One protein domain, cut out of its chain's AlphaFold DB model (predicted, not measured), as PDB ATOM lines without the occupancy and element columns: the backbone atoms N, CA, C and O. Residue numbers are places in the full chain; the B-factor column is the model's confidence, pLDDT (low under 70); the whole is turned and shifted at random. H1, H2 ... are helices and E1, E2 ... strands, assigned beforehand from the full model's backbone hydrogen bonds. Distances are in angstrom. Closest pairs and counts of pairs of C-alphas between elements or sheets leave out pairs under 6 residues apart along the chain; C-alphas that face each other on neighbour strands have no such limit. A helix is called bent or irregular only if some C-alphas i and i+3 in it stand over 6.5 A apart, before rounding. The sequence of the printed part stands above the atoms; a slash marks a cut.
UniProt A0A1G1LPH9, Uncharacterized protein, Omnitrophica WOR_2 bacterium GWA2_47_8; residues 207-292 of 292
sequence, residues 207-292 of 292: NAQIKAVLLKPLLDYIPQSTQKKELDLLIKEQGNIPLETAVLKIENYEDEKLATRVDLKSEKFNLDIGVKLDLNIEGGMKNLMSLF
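This is residues 207 to 292 of the 292 residues of an uncharacterized protein of Omnitrophica WOR_2 bacterium GWA2_47_8 (UniProt A0A1G1LPH9). A long ribbon of three strands, E3, E4 and E5, makes the length of the domain, with a small head of the helical hairpin H1 and H2 and the short strand pair E1 and E2 at one end and the short helix H3 at the other. The chain turns out of the head where E2 runs on into E3. The printed part has 86 residues with three named helices and five named strands, in the order E1 H1 H2 E2 E3 E4 E5 H3; both sheets are antiparallel, the larger in the order E3, E4, E5, and the class is mixed, helices and strands. The whole is loose, with a radius of gyration of the C-alphas of 16.1 A, and elongated, spanning 46 by 25 by 21 A.

E1, residues 208 to 211, begins with C-alpha 208 at (-26.454, -20.303, -5.062). H1, residues 212 to 221, spans 15.1 A and is irregular: C-alphas 214 and 217 are 7.4 A apart. H2, residues 226 to 236, spans 15.6 A, and E2 is residues 240 to 243. E3, residues 245 to 254, spans 28.3 A from C-alpha 245 at (-27.646, -22.456, -12.283). E4, residues 257 to 266, spans 29.7 A, and E5, residues 271 to 280, spans 28.4 A. H3, residues 284 to 288, ends with C-alpha 288 at (-55.035, -18.273, -5.029).

E3, E4 and E5 form a meander, each strand the antiparallel neighbour of the one before, and the sheet is twisted, with C-alphas up to 4.2 A off its best plane. In the hairpin E3 and E4, N 249 and O 261 are 2.8 A apart, within hydrogen-bond range. In the hairpin E4 and E5, N 262 and O 275 are 2.8 A apart, also within range. E2 runs on into E3 at 79 degrees, and its closest C-alphas to E4 are those of Leu 243 and Ser 266, 4.8 A apart. E1 and E2 are antiparallel, with N 241 and O 210 within range at 2.8 A. H1 and H2, a helical hairpin, touch at a steep tilt of 43 degrees, opposite ways, closest at the C-alphas of Val 213 and Ile 235, 5.0 A apart. Neither is on the larger sheet, which H3 only grazes with residues 284 to 285. In H2 and H3 every O i to N i+4 pair is within range; in H1 1 of 6 is, beside 5 of 7 O i to N i+3 pairs.

The two C-alphas farthest apart, those of Thr 226 and Ser 290, are 47.2 A apart. The printed part has no cut and ends at the chain's last residue, Phe 292; each link between named elements is tight. The mean pLDDT of the printed part is 87.7, and residues 288 to 292 are under 70.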
ATOM      1  N   ASN A 207     -22.975 -19.096  -7.284       87.69
ATOM      2  CA  ASN A 207     -22.843 -19.297  -5.829       87.69
ATOM      3  C   ASN A 207     -24.158 -19.494  -5.054       87.69
ATOM      4  O   ASN A 207     -24.141 -19.444  -3.820       87.69
ATOM      5  N   ALA A 208     -25.275 -19.763  -5.737       93.62
ATOM      6  CA  ALA A 208     -26.454 -20.303  -5.062       93.62
ATOM      7  C   ALA A 208     -26.091 -21.601  -4.346       93.62
ATOM      8  O   ALA A 208     -25.287 -22.390  -4.848       93.62
ATOM      9  N   GLN A 209     -26.725 -21.857  -3.209       95.38
ATOM     10  CA  GLN A 209     -26.667 -23.174  -2.593       95.38
ATOM     11  C   GLN A 209     -28.059 -23.614  -2.171       95.38
ATOM     12  O   GLN A 209     -28.839 -22.803  -1.679       95.38
ATOM     13  N   ILE A 210     -28.351 -24.900  -2.323       94.06
ATOM     14  CA  ILE A 210     -29.589 -25.503  -1.824       94.06
ATOM     15  C   ILE A 210     -29.271 -26.615  -0.837       94.06
ATOM     16  O   ILE A 210     -28.265 -27.310  -0.986       94.06
ATOM     17  N   LYS A 211     -30.122 -26.822   0.165       94.44
ATOM     18  CA  LYS A 211     -29.992 -27.967   1.069       94.44
ATOM     19  C   LYS A 211     -30.106 -29.262   0.276       94.44
ATOM     20  O   LYS A 211     -31.067 -29.461  -0.465       94.44
ATOM     21  N   ALA A 212     -29.160 -30.174   0.492       94.44
ATOM     22  CA  ALA A 212     -29.102 -31.425  -0.255       94.44
ATOM     23  C   ALA A 212     -30.357 -32.293  -0.063       94.44
ATOM     24  O   ALA A 212     -30.769 -33.009  -0.973       94.44
ATOM     25  N   VAL A 213     -31.025 -32.165   1.092       93.00
ATOM     26  CA  VAL A 213     -32.279 -32.866   1.409       93.00
ATOM     27  C   VAL A 213     -33.395 -32.608   0.388       93.00
ATOM     28  O   VAL A 213     -34.238 -33.481   0.188       93.00
ATOM     29  N   LEU A 214     -33.383 -31.460  -0.303       89.06
ATOM     30  CA  LEU A 214     -34.366 -31.147  -1.344       89.06
ATOM     31  C   LEU A 214     -34.241 -32.059  -2.571       89.06
ATOM     32  O   LEU A 214     -35.225 -32.255  -3.279       89.06
ATOM     33  N   LEU A 215     -33.063 -32.645  -2.808       88.38
ATOM     34  CA  LEU A 215     -32.833 -33.577  -3.912       88.38
ATOM     35  C   LEU A 215     -33.133 -35.033  -3.543       88.38
ATOM     36  O   LEU A 215     -33.047 -35.902  -4.408       88.38
ATOM     37  N   LYS A 216     -33.517 -35.319  -2.291       89.94
ATOM     38  CA  LYS A 216     -33.792 -36.685  -1.827       89.94
ATOM     39  C   LYS A 216     -34.765 -37.459  -2.736       89.94
ATOM     40  O   LYS A 216     -34.442 -38.598  -3.052       89.94
ATOM     41  N   PRO A 217     -35.889 -36.883  -3.217       86.69
ATOM     42  CA  PRO A 217     -36.807 -37.602  -4.109       86.69
ATOM     43  C   PRO A 217     -36.200 -37.984  -5.465       86.69
ATOM     44  O   PRO A 217     -36.740 -38.838  -6.160       86.69
ATOM     45  N   LEU A 218     -35.104 -37.332  -5.864       83.50
ATOM     46  CA  LEU A 218     -34.447 -37.549  -7.151       83.50
ATOM     47  C   LEU A 218     -33.299 -38.562  -7.057       83.50
ATOM     48  O   LEU A 218     -32.886 -39.098  -8.081       83.50
ATOM     49  N   LEU A 219     -32.808 -38.862  -5.849       84.00
ATOM     50  CA  LEU A 219     -31.675 -39.768  -5.630       84.00
ATOM     51  C   LEU A 219     -31.886 -41.176  -6.179       84.00
ATOM     52  O   LEU A 219     -30.931 -41.808  -6.637       84.00
ATOM     53  N   ASP A 220     -33.118 -41.676  -6.115       86.31
ATOM     54  CA  ASP A 220     -33.451 -43.031  -6.558       86.31
ATOM     55  C   ASP A 220     -33.245 -43.201  -8.069       86.31
ATOM     56  O   ASP A 220     -32.963 -44.302  -8.537       86.31
ATOM     57  N   TYR A 221     -33.279 -42.095  -8.814       84.50
ATOM     58  CA  TYR A 221     -33.068 -42.051 -10.259       84.50
ATOM     59  C   TYR A 221     -31.607 -41.795 -10.650       84.50
ATOM     60  O   TYR A 221     -31.259 -41.893 -11.825       84.50
ATOM     61  N   ILE A 222     -30.736 -41.486  -9.684       82.19
ATOM     62  CA  ILE A 222     -29.303 -41.305  -9.924       82.19
ATOM     63  C   ILE A 222     -28.614 -42.681  -9.840       82.19
ATOM     64  O   ILE A 222     -28.757 -43.372  -8.817       82.19
ATOM     65  N   PRO A 223     -27.847 -43.098 -10.870       84.00
ATOM     66  CA  PRO A 223     -27.057 -44.327 -10.834       84.00
ATOM     67  C   PRO A 223     -26.120 -44.382  -9.622       84.00
ATOM     68  O   PRO A 223     -25.675 -43.354  -9.114       84.00
ATOM     69  N   GLN A 224     -25.789 -45.588  -9.155       88.19
ATOM     70  CA  GLN A 224     -24.845 -45.779  -8.048       88.19
ATOM     71  C   GLN A 224     -23.438 -45.312  -8.458       88.19
ATOM     72  O   GLN A 224     -22.687 -46.051  -9.089       88.19
ATOM     73  N   SER A 225     -23.093 -44.073  -8.110       89.38
ATOM     74  CA  SER A 225     -21.829 -43.408  -8.445       89.38
ATOM     75  C   SER A 225     -21.159 -42.810  -7.204       89.38
ATOM     76  O   SER A 225     -21.752 -42.746  -6.122       89.38
ATOM     77  N   THR A 226     -19.914 -42.347  -7.344       89.00
ATOM     78  CA  THR A 226     -19.224 -41.591  -6.285       89.00
ATOM     79  C   THR A 226     -20.004 -40.327  -5.917       89.00
ATOM     80  O   THR A 226     -20.207 -40.062  -4.736       89.00
ATOM     81  N   GLN A 227     -20.546 -39.616  -6.912       88.56
ATOM     82  CA  GLN A 227     -21.354 -38.412  -6.705       88.56
ATOM     83  C   GLN A 227     -22.621 -38.706  -5.897       88.56
ATOM     84  O   GLN A 227     -22.980 -37.928  -5.018       88.56
ATOM     85  N   LYS A 228     -23.280 -39.850  -6.142       90.88
ATOM     86  CA  LYS A 228     -24.446 -40.262  -5.351       90.88
ATOM     87  C   LYS A 228     -24.083 -40.462  -3.879       90.88
ATOM     88  O   LYS A 228     -24.786 -39.957  -3.014       90.88
ATOM     89  N   LYS A 229     -22.961 -41.133  -3.593       92.88
ATOM     90  CA  LYS A 229     -22.481 -41.338  -2.213       92.88
ATOM     91  C   LYS A 229     -22.155 -40.018  -1.512       92.88
ATOM     92  O   LYS A 229     -22.478 -39.859  -0.337       92.88
ATOM     93  N   GLU A 230     -21.530 -39.078  -2.217       93.62
ATOM     94  CA  GLU A 230     -21.259 -37.736  -1.686       93.62
ATOM     95  C   GLU A 230     -22.554 -36.965  -1.408       93.62
ATOM     96  O   GLU A 230     -22.685 -36.314  -0.371       93.62
ATOM     97  N   LEU A 231     -23.534 -37.075  -2.301       92.75
ATOM     98  CA  LEU A 231     -24.838 -36.451  -2.140       92.75
ATOM     99  C   LEU A 231     -25.618 -37.055  -0.957       92.75
ATOM    100  O   LEU A 231     -26.198 -36.310  -0.167       92.75
ATOM    101  N   ASP A 232     -25.568 -38.377  -0.775       94.19
ATOM    102  CA  ASP A 232     -26.127 -39.076   0.389       94.19
ATOM    103  C   ASP A 232     -25.482 -38.611   1.701       94.19
ATOM    104  O   ASP A 232     -26.177 -38.423   2.706       94.19
ATOM    105  N   LEU A 233     -24.159 -38.408   1.705       95.75
ATOM    106  CA  LEU A 233     -23.441 -37.872   2.862       95.75
ATOM    107  C   LEU A 233     -23.902 -36.443   3.173       95.75
ATOM    108  O   LEU A 233     -24.287 -36.164   4.307       95.75
ATOM    109  N   LEU A 234     -23.976 -35.571   2.162       96.00
ATOM    110  CA  LEU A 234     -24.488 -34.210   2.333       96.00
ATOM    111  C   LEU A 234     -25.927 -34.189   2.850       96.00
ATOM    112  O   LEU A 234     -26.270 -33.333   3.660       96.00
ATOM    113  N   ILE A 235     -26.784 -35.113   2.414       95.00
ATOM    114  CA  ILE A 235     -28.161 -35.210   2.916       95.00
ATOM    115  C   ILE A 235     -28.173 -35.575   4.402       95.00
ATOM    116  O   ILE A 235     -28.909 -34.948   5.168       95.00
ATOM    117  N   LYS A 236     -27.346 -36.539   4.825       96.19
ATOM    118  CA  LYS A 236     -27.214 -36.934   6.239       96.19
ATOM    119  C   LYS A 236     -26.686 -35.793   7.109       96.19
ATOM    120  O   LYS A 236     -27.184 -35.592   8.210       96.19
ATOM    121  N   GLU A 237     -25.729 -35.027   6.596       97.19
ATOM    122  CA  GLU A 237     -25.105 -33.895   7.296       97.19
ATOM    123  C   GLU A 237     -25.903 -32.585   7.183       97.19
ATOM    124  O   GLU A 237     -25.485 -31.553   7.707       97.19
ATOM    125  N   GLN A 238     -27.048 -32.591   6.489       95.44
ATOM    126  CA  GLN A 238     -27.805 -31.379   6.150       95.44
ATOM    127  C   GLN A 238     -26.947 -30.312   5.439       95.44
ATOM    128  O   GLN A 238     -27.145 -29.099   5.613       95.44
ATOM    129  N   GLY A 239     -25.986 -30.762   4.635       96.75
ATOM    130  CA  GLY A 239     -25.108 -29.937   3.821       96.75
ATOM    131  C   GLY A 239     -25.843 -29.221   2.685       96.75
ATOM    132  O   GLY A 239     -27.023 -29.465   2.410       96.75
ATOM    133  N   ASN A 240     -25.129 -28.310   2.022       96.06
ATOM    134  CA  ASN A 240     -25.648 -27.571   0.873       96.06
ATOM    135  C   ASN A 240     -24.891 -27.950  -0.400       96.06
ATOM    136  O   ASN A 240     -23.686 -28.204  -0.372       96.06
ATOM    137  N   ILE A 241     -25.609 -27.937  -1.513       95.06
ATOM    138  CA  ILE A 241     -25.097 -28.188  -2.854       95.06
ATOM    139  C   ILE A 241     -24.916 -26.830  -3.527       95.06
ATOM    140  O   ILE A 241     -25.906 -26.106  -3.649       95.06
ATOM    141  N   PRO A 242     -23.696 -26.464  -3.949       95.56
ATOM    142  CA  PRO A 242     -23.479 -25.288  -4.770       95.56
ATOM    143  C   PRO A 242     -24.065 -25.513  -6.166       95.56
ATOM    144  O   PRO A 242     -23.917 -26.590  -6.748       95.56
ATOM    145  N   LEU A 243     -24.719 -24.486  -6.695       94.56
ATOM    146  CA  LEU A 243     -25.325 -24.493  -8.019       94.56
ATOM    147  C   LEU A 243     -24.664 -23.428  -8.896       94.56
ATOM    148  O   LEU A 243     -24.496 -22.277  -8.473       94.56
ATOM    149  N   GLU A 244     -24.338 -23.784 -10.138       94.50
ATOM    150  CA  GLU A 244     -23.988 -22.795 -11.164       94.50
ATOM    151  C   GLU A 244     -25.246 -22.187 -11.780       94.50
ATOM    152  O   GLU A 244     -25.215 -21.057 -12.268       94.50
ATOM    153  N   THR A 245     -26.357 -22.926 -11.774       91.75
ATOM    154  CA  THR A 245     -27.646 -22.456 -12.283       91.75
ATOM    155  C   THR A 245     -28.775 -22.989 -11.415       91.75
ATOM    156  O   THR A 245     -28.858 -24.183 -11.142       91.75
ATOM    157  N   ALA A 246     -29.657 -22.087 -10.999       92.31
ATOM    158  CA  ALA A 246     -30.934 -22.416 -10.389       92.31
ATOM    159  C   ALA A 246     -31.972 -21.493 -11.014       92.31
ATOM    160  O   ALA A 246     -31.922 -20.288 -10.776       92.31
ATOM    161  N   VAL A 247     -32.855 -22.034 -11.846       94.00
ATOM    162  CA  VAL A 247     -33.884 -21.269 -12.551       94.00
ATOM    163  C   VAL A 247     -35.237 -21.880 -12.236       94.00
ATOM    164  O   VAL A 247     -35.455 -23.070 -12.426       94.00
ATOM    165  N   LEU A 248     -36.158 -21.050 -11.773       91.56
ATOM    166  CA  LEU A 248     -37.568 -21.366 -11.628       91.56
ATOM    167  C   LEU A 248     -38.328 -20.536 -12.657       91.56
ATOM    168  O   LEU A 248     -38.352 -19.313 -12.559       91.56
ATOM    169  N   LYS A 249     -38.968 -21.190 -13.618       94.06
ATOM    170  CA  LYS A 249     -39.935 -20.568 -14.524       94.06
ATOM    171  C   LYS A 249     -41.339 -20.867 -14.042       94.06
ATOM    172  O   LYS A 249     -41.617 -21.981 -13.596       94.06
ATOM    173  N   ILE A 250     -42.201 -19.871 -14.129       92.19
ATOM    174  CA  ILE A 250     -43.599 -19.939 -13.723       92.19
ATOM    175  C   ILE A 250     -44.418 -19.377 -14.870       92.19
ATOM    176  O   ILE A 250     -44.080 -18.327 -15.410       92.19
ATOM    177  N   GLU A 251     -45.492 -20.064 -15.218       94.06
ATOM    178  CA  GLU A 251     -46.443 -19.608 -16.219       94.06
ATOM    179  C   GLU A 251     -47.799 -20.235 -15.917       94.06
ATOM    180  O   GLU A 251     -47.881 -21.434 -15.646       94.06
ATOM    181  N   ASN A 252     -48.873 -19.453 -15.945       91.44
ATOM    182  CA  ASN A 252     -50.214 -20.017 -15.972       91.44
ATOM    183  C   ASN A 252     -50.797 -19.919 -17.389       91.44
ATOM    184  O   ASN A 252     -50.846 -18.848 -17.993       91.44
ATOM    185  N   TYR A 253     -51.238 -21.061 -17.914       80.88
ATOM    186  CA  TYR A 253     -51.839 -21.159 -19.249       80.88
ATOM    187  C   TYR A 253     -53.360 -20.984 -19.207       80.88
ATOM    188  O   TYR A 253     -53.967 -20.522 -20.169       80.88
ATOM    189  N   GLU A 254     -53.972 -21.352 -18.081       87.25
ATOM    190  CA  GLU A 254     -55.410 -21.283 -17.826       87.25
ATOM    191  C   GLU A 254     -55.640 -20.727 -16.411       87.25
ATOM    192  O   GLU A 254     -54.712 -20.676 -15.597       87.25
ATOM    193  N   ASP A 255     -56.878 -20.328 -16.096       85.56
ATOM    194  CA  ASP A 255     -57.227 -19.820 -14.758       85.56
ATOM    195  C   ASP A 255     -56.980 -20.877 -13.669       85.56
ATOM    196  O   ASP A 255     -56.657 -20.534 -12.548       85.56
ATOM    197  N   GLU A 256     -57.049 -22.171 -13.972       89.19
ATOM    198  CA  GLU A 256     -56.876 -23.233 -12.967       89.19
ATOM    199  C   GLU A 256     -55.535 -23.965 -13.063       89.19
ATOM    200  O   GLU A 256     -55.286 -24.879 -12.281       89.19
ATOM    201  N   LYS A 257     -54.651 -23.594 -13.998       91.44
ATOM    202  CA  LYS A 257     -53.416 -24.346 -14.266       91.44
ATOM    203  C   LYS A 257     -52.182 -23.474 -14.159       91.44
ATOM    204  O   LYS A 257     -51.956 -22.599 -14.995       91.44
ATOM    205  N   LEU A 258     -51.336 -23.791 -13.184       89.75
ATOM    206  CA  LEU A 258     -50.021 -23.190 -13.011       89.75
ATOM    207  C   LEU A 258     -48.940 -24.205 -13.382       89.75
ATOM    208  O   LEU A 258     -48.751 -25.206 -12.692       89.75
ATOM    209  N   ALA A 259     -48.207 -23.929 -14.452       91.88
ATOM    210  CA  ALA A 259     -47.028 -24.686 -14.820       91.88
ATOM    211  C   ALA A 259     -45.789 -24.048 -14.199       91.88
ATOM    212  O   ALA A 259     -45.577 -22.833 -14.230       91.88
ATOM    213  N   THR A 260     -44.940 -24.891 -13.634       90.75
ATOM    214  CA  THR A 260     -43.640 -24.476 -13.124       90.75
ATOM    215  C   THR A 260     -42.563 -25.395 -13.661       90.75
ATOM    216  O   THR A 260     -42.764 -26.601 -13.811       90.75
ATOM    217  N   ARG A 261     -41.406 -24.820 -13.967       92.12
ATOM    218  CA  ARG A 261     -40.221 -25.561 -14.382       92.12
ATOM    219  C   ARG A 261     -39.051 -25.143 -13.514       92.12
ATOM    220  O   ARG A 261     -38.758 -23.956 -13.414       92.12
ATOM    221  N   VAL A 262     -38.400 -26.116 -12.899       89.38
ATOM    222  CA  VAL A 262     -37.208 -25.923 -12.080       89.38
ATOM    223  C   VAL A 262     -36.037 -26.561 -12.806       89.38
ATOM    224  O   VAL A 262     -36.033 -27.774 -12.994       89.38
ATOM    225  N   ASP A 263     -35.066 -25.751 -13.207       92.50
ATOM    226  CA  ASP A 263     -33.812 -26.195 -13.804       92.50
ATOM    227  C   ASP A 263     -32.673 -25.943 -12.797       92.50
ATOM    228  O   ASP A 263     -32.432 -24.802 -12.385       92.50
ATOM    229  N   LEU A 264     -31.987 -27.004 -12.371       92.25
ATOM    230  CA  LEU A 264     -30.859 -26.965 -11.436       92.25
ATOM    231  C   LEU A 264     -29.626 -27.581 -12.093       92.25
ATOM    232  O   LEU A 264     -29.690 -28.704 -12.592       92.25
ATOM    233  N   LYS A 265     -28.493 -26.881 -12.018       94.44
ATOM    234  CA  LYS A 265     -27.203 -27.367 -12.512       94.44
ATOM    235  C   LYS A 265     -26.128 -27.271 -11.431       94.44
ATOM    236  O   LYS A 265     -25.995 -26.222 -10.795       94.44
ATOM    237  N   SER A 266     -25.404 -28.375 -11.235       93.94
ATOM    238  CA  SER A 266     -24.220 -28.478 -10.376       93.94
ATOM    239  C   SER A 266     -23.120 -29.275 -11.081       93.94
ATOM    240  O   SER A 266     -23.202 -30.501 -11.158       93.94
ATOM    241  N   GLU A 267     -22.074 -28.620 -11.573       92.69
ATOM    242  CA  GLU A 267     -20.932 -29.278 -12.225       92.69
ATOM    243  C   GLU A 267     -20.172 -30.161 -11.231       92.69
ATOM    244  O   GLU A 267     -19.830 -31.300 -11.546       92.69
ATOM    245  N   LYS A 268     -20.003 -29.682  -9.989       91.38
ATOM    246  CA  LYS A 268     -19.340 -30.434  -8.911       91.38
ATOM    247  C   LYS A 268     -19.993 -31.796  -8.655       91.38
ATOM    248  O   LYS A 268     -19.291 -32.769  -8.399       91.38
ATOM    249  N   PHE A 269     -21.320 -31.858  -8.714       89.44
ATOM    250  CA  PHE A 269     -22.087 -33.075  -8.438       89.44
ATOM    251  C   PHE A 269     -22.592 -33.770  -9.709       89.44
ATOM    252  O   PHE A 269     -23.330 -34.748  -9.605       89.44
ATOM    253  N   ASN A 270     -22.186 -33.293 -10.894       89.50
ATOM    254  CA  ASN A 270     -22.694 -33.744 -12.192       89.50
ATOM    255  C   ASN A 270     -24.237 -33.786 -12.236       89.50
ATOM    256  O   ASN A 270     -24.838 -34.770 -12.667       89.50
ATOM    257  N   LEU A 271     -24.874 -32.733 -11.718       88.81
ATOM    258  CA  LEU A 271     -26.325 -32.580 -11.693       88.81
ATOM    259  C   LEU A 271     -26.761 -31.676 -12.841       88.81
ATOM    260  O   LEU A 271     -26.298 -30.541 -12.950       88.81
ATOM    261  N   ASP A 272     -27.695 -32.174 -13.641       92.88
ATOM    262  CA  ASP A 272     -28.456 -31.412 -14.627       92.88
ATOM    263  C   ASP A 272     -29.906 -31.893 -14.536       92.88
ATOM    264  O   ASP A 272     -30.265 -32.968 -15.023       92.88
ATOM    265  N   ILE A 273     -30.703 -31.171 -13.751       88.94
ATOM    266  CA  ILE A 273     -32.044 -31.583 -13.344       88.94
ATOM    267  C   ILE A 273     -33.038 -30.562 -13.879       88.94
ATOM    268  O   ILE A 273     -33.010 -29.403 -13.474       88.94
ATOM    269  N   GLY A 274     -33.969 -31.023 -14.711       91.81
ATOM    270  CA  GLY A 274     -35.155 -30.272 -15.113       91.81
ATOM    271  C   GLY A 274     -36.416 -30.946 -14.581       91.81
ATOM    272  O   GLY A 274     -36.731 -32.064 -14.982       91.81
ATOM    273  N   VAL A 275     -37.158 -30.275 -13.701       86.88
ATOM    274  CA  VAL A 275     -38.444 -30.760 -13.176       86.88
ATOM    275  C   VAL A 275     -39.560 -29.858 -13.676       86.88
ATOM    276  O   VAL A 275     -39.533 -28.653 -13.439       86.88
ATOM    277  N   LYS A 276     -40.563 -30.444 -14.333       92.06
ATOM    278  CA  LYS A 276     -41.818 -29.767 -14.675       92.06
ATOM    279  C   LYS A 276     -42.895 -30.190 -13.683       92.06
ATOM    280  O   LYS A 276     -43.106 -31.383 -13.486       92.06
ATOM    281  N   LEU A 277     -43.557 -29.221 -13.063       86.25
ATOM    282  CA  LEU A 277     -44.706 -29.449 -12.193       86.25
ATOM    283  C   LEU A 277     -45.889 -28.686 -12.774       86.25
ATOM    284  O   LEU A 277     -45.840 -27.460 -12.885       86.25
ATOM    285  N   ASP A 278     -46.941 -29.420 -13.109       90.75
ATOM    286  CA  ASP A 278     -48.222 -28.859 -13.511       90.75
ATOM    287  C   ASP A 278     -49.160 -28.928 -12.298       90.75
ATOM    288  O   ASP A 278     -49.405 -30.001 -11.742       90.75
ATOM    289  N   LEU A 279     -49.621 -27.769 -11.834       84.25
ATOM    290  CA  LEU A 279     -50.438 -27.628 -10.634       84.25
ATOM    291  C   LEU A 279     -51.854 -27.218 -11.032       84.25
ATOM    292  O   LEU A 279     -52.038 -26.172 -11.655       84.25
ATOM    293  N   ASN A 280     -52.840 -28.012 -10.618       89.56
ATOM    294  CA  ASN A 280     -54.248 -27.638 -10.705       89.56
ATOM    295  C   ASN A 280     -54.641 -26.874  -9.434       89.56
ATOM    296  O   ASN A 280     -54.419 -27.356  -8.320       89.56
ATOM    297  N   ILE A 281     -55.198 -25.679  -9.601       85.06
ATOM    298  CA  ILE A 281     -55.626 -24.794  -8.519       85.06
ATOM    299  C   ILE A 281     -57.148 -24.814  -8.487       85.06
ATOM    300  O   ILE A 281     -57.807 -24.203  -9.326       85.06
ATOM    301  N   GLU A 282     -57.698 -25.531  -7.513       84.25
ATOM    302  CA  GLU A 282     -59.141 -25.648  -7.332       84.25
ATOM    303  C   GLU A 282     -59.777 -24.265  -7.093       84.25
ATOM    304  O   GLU A 282     -59.398 -23.530  -6.176       84.25
ATOM    305  N   GLY A 283     -60.728 -23.895  -7.957       82.94
ATOM    306  CA  GLY A 283     -61.382 -22.584  -7.950       82.94
ATOM    307  C   GLY A 283     -60.559 -21.440  -8.560       82.94
ATOM    308  O   GLY A 283     -60.882 -20.269  -8.341       82.94
ATOM    309  N   GLY A 284     -59.510 -21.763  -9.319       85.94
ATOM    310  CA  GLY A 284     -58.785 -20.830 -10.182       85.94
ATOM    311  C   GLY A 284     -57.760 -19.932  -9.490       85.94
ATOM    312  O   GLY A 284     -57.627 -19.891  -8.263       85.94
ATOM    313  N   MET A 285     -57.030 -19.155 -10.293       82.00
ATOM    314  CA  MET A 285     -56.000 -18.210  -9.855       82.00
ATOM    315  C   MET A 285     -56.602 -17.121  -8.965       82.00
ATOM    316  O   MET A 285     -55.925 -16.596  -8.077       82.00
ATOM    317  N   LYS A 286     -57.898 -16.836  -9.130       77.62
ATOM    318  CA  LYS A 286     -58.657 -15.935  -8.255       77.62
ATOM    319  C   LYS A 286     -58.675 -16.426  -6.806       77.62
ATOM    320  O   LYS A 286     -58.422 -15.638  -5.898       77.62
ATOM    321  N   ASN A 287     -58.867 -17.729  -6.580       72.81
ATOM    322  CA  ASN A 287     -58.831 -18.326  -5.240       72.81
ATOM    323  C   ASN A 287     -57.423 -18.522  -4.690       72.81
ATOM    324  O   ASN A 287     -57.249 -18.734  -3.485       72.81
ATOM    325  N   LEU A 288     -56.396 -18.372  -5.531       65.50
ATOM    326  CA  LEU A 288     -55.035 -18.273  -5.029       65.50
ATOM    327  C   LEU A 288     -54.983 -17.180  -3.950       65.50
ATOM    328  O   LEU A 288     -54.357 -17.432  -2.925       65.50
ATOM    329  N   MET A 289     -55.732 -16.075  -4.137       48.38
ATOM    330  CA  MET A 289     -55.858 -14.937  -3.217       48.38
ATOM    331  C   MET A 289     -56.726 -15.187  -1.969       48.38
ATOM    332  O   MET A 289     -56.438 -14.593  -0.939       48.38
ATOM    333  N   SER A 290     -57.771 -16.023  -2.041       44.19
ATOM    334  CA  SER A 290     -58.698 -16.284  -0.917       44.19
ATOM    335  C   SER A 290     -58.185 -17.334   0.070       44.19
ATOM    336  O   SER A 290     -58.625 -17.405   1.212       44.19
ATOM    337  N   LEU A 291     -57.211 -18.139  -0.353       37.81
ATOM    338  CA  LEU A 291     -56.442 -19.039   0.507       37.81
ATOM    339  C   LEU A 291     -55.360 -18.283   1.318       37.81
ATOM    340  O   LEU A 291     -54.319 -18.871   1.641       37.81
ATOM    341  N   PHE A 292     -55.566 -16.987   1.568       39.38
ATOM    342  CA  PHE A 292     -54.729 -16.065   2.342       39.38
ATOM    343  C   PHE A 292     -55.587 -15.081   3.125       39.38
ATOM    344  O   PHE A 292     -55.015 -14.484   4.064       39.38
TER     345      PHE A 292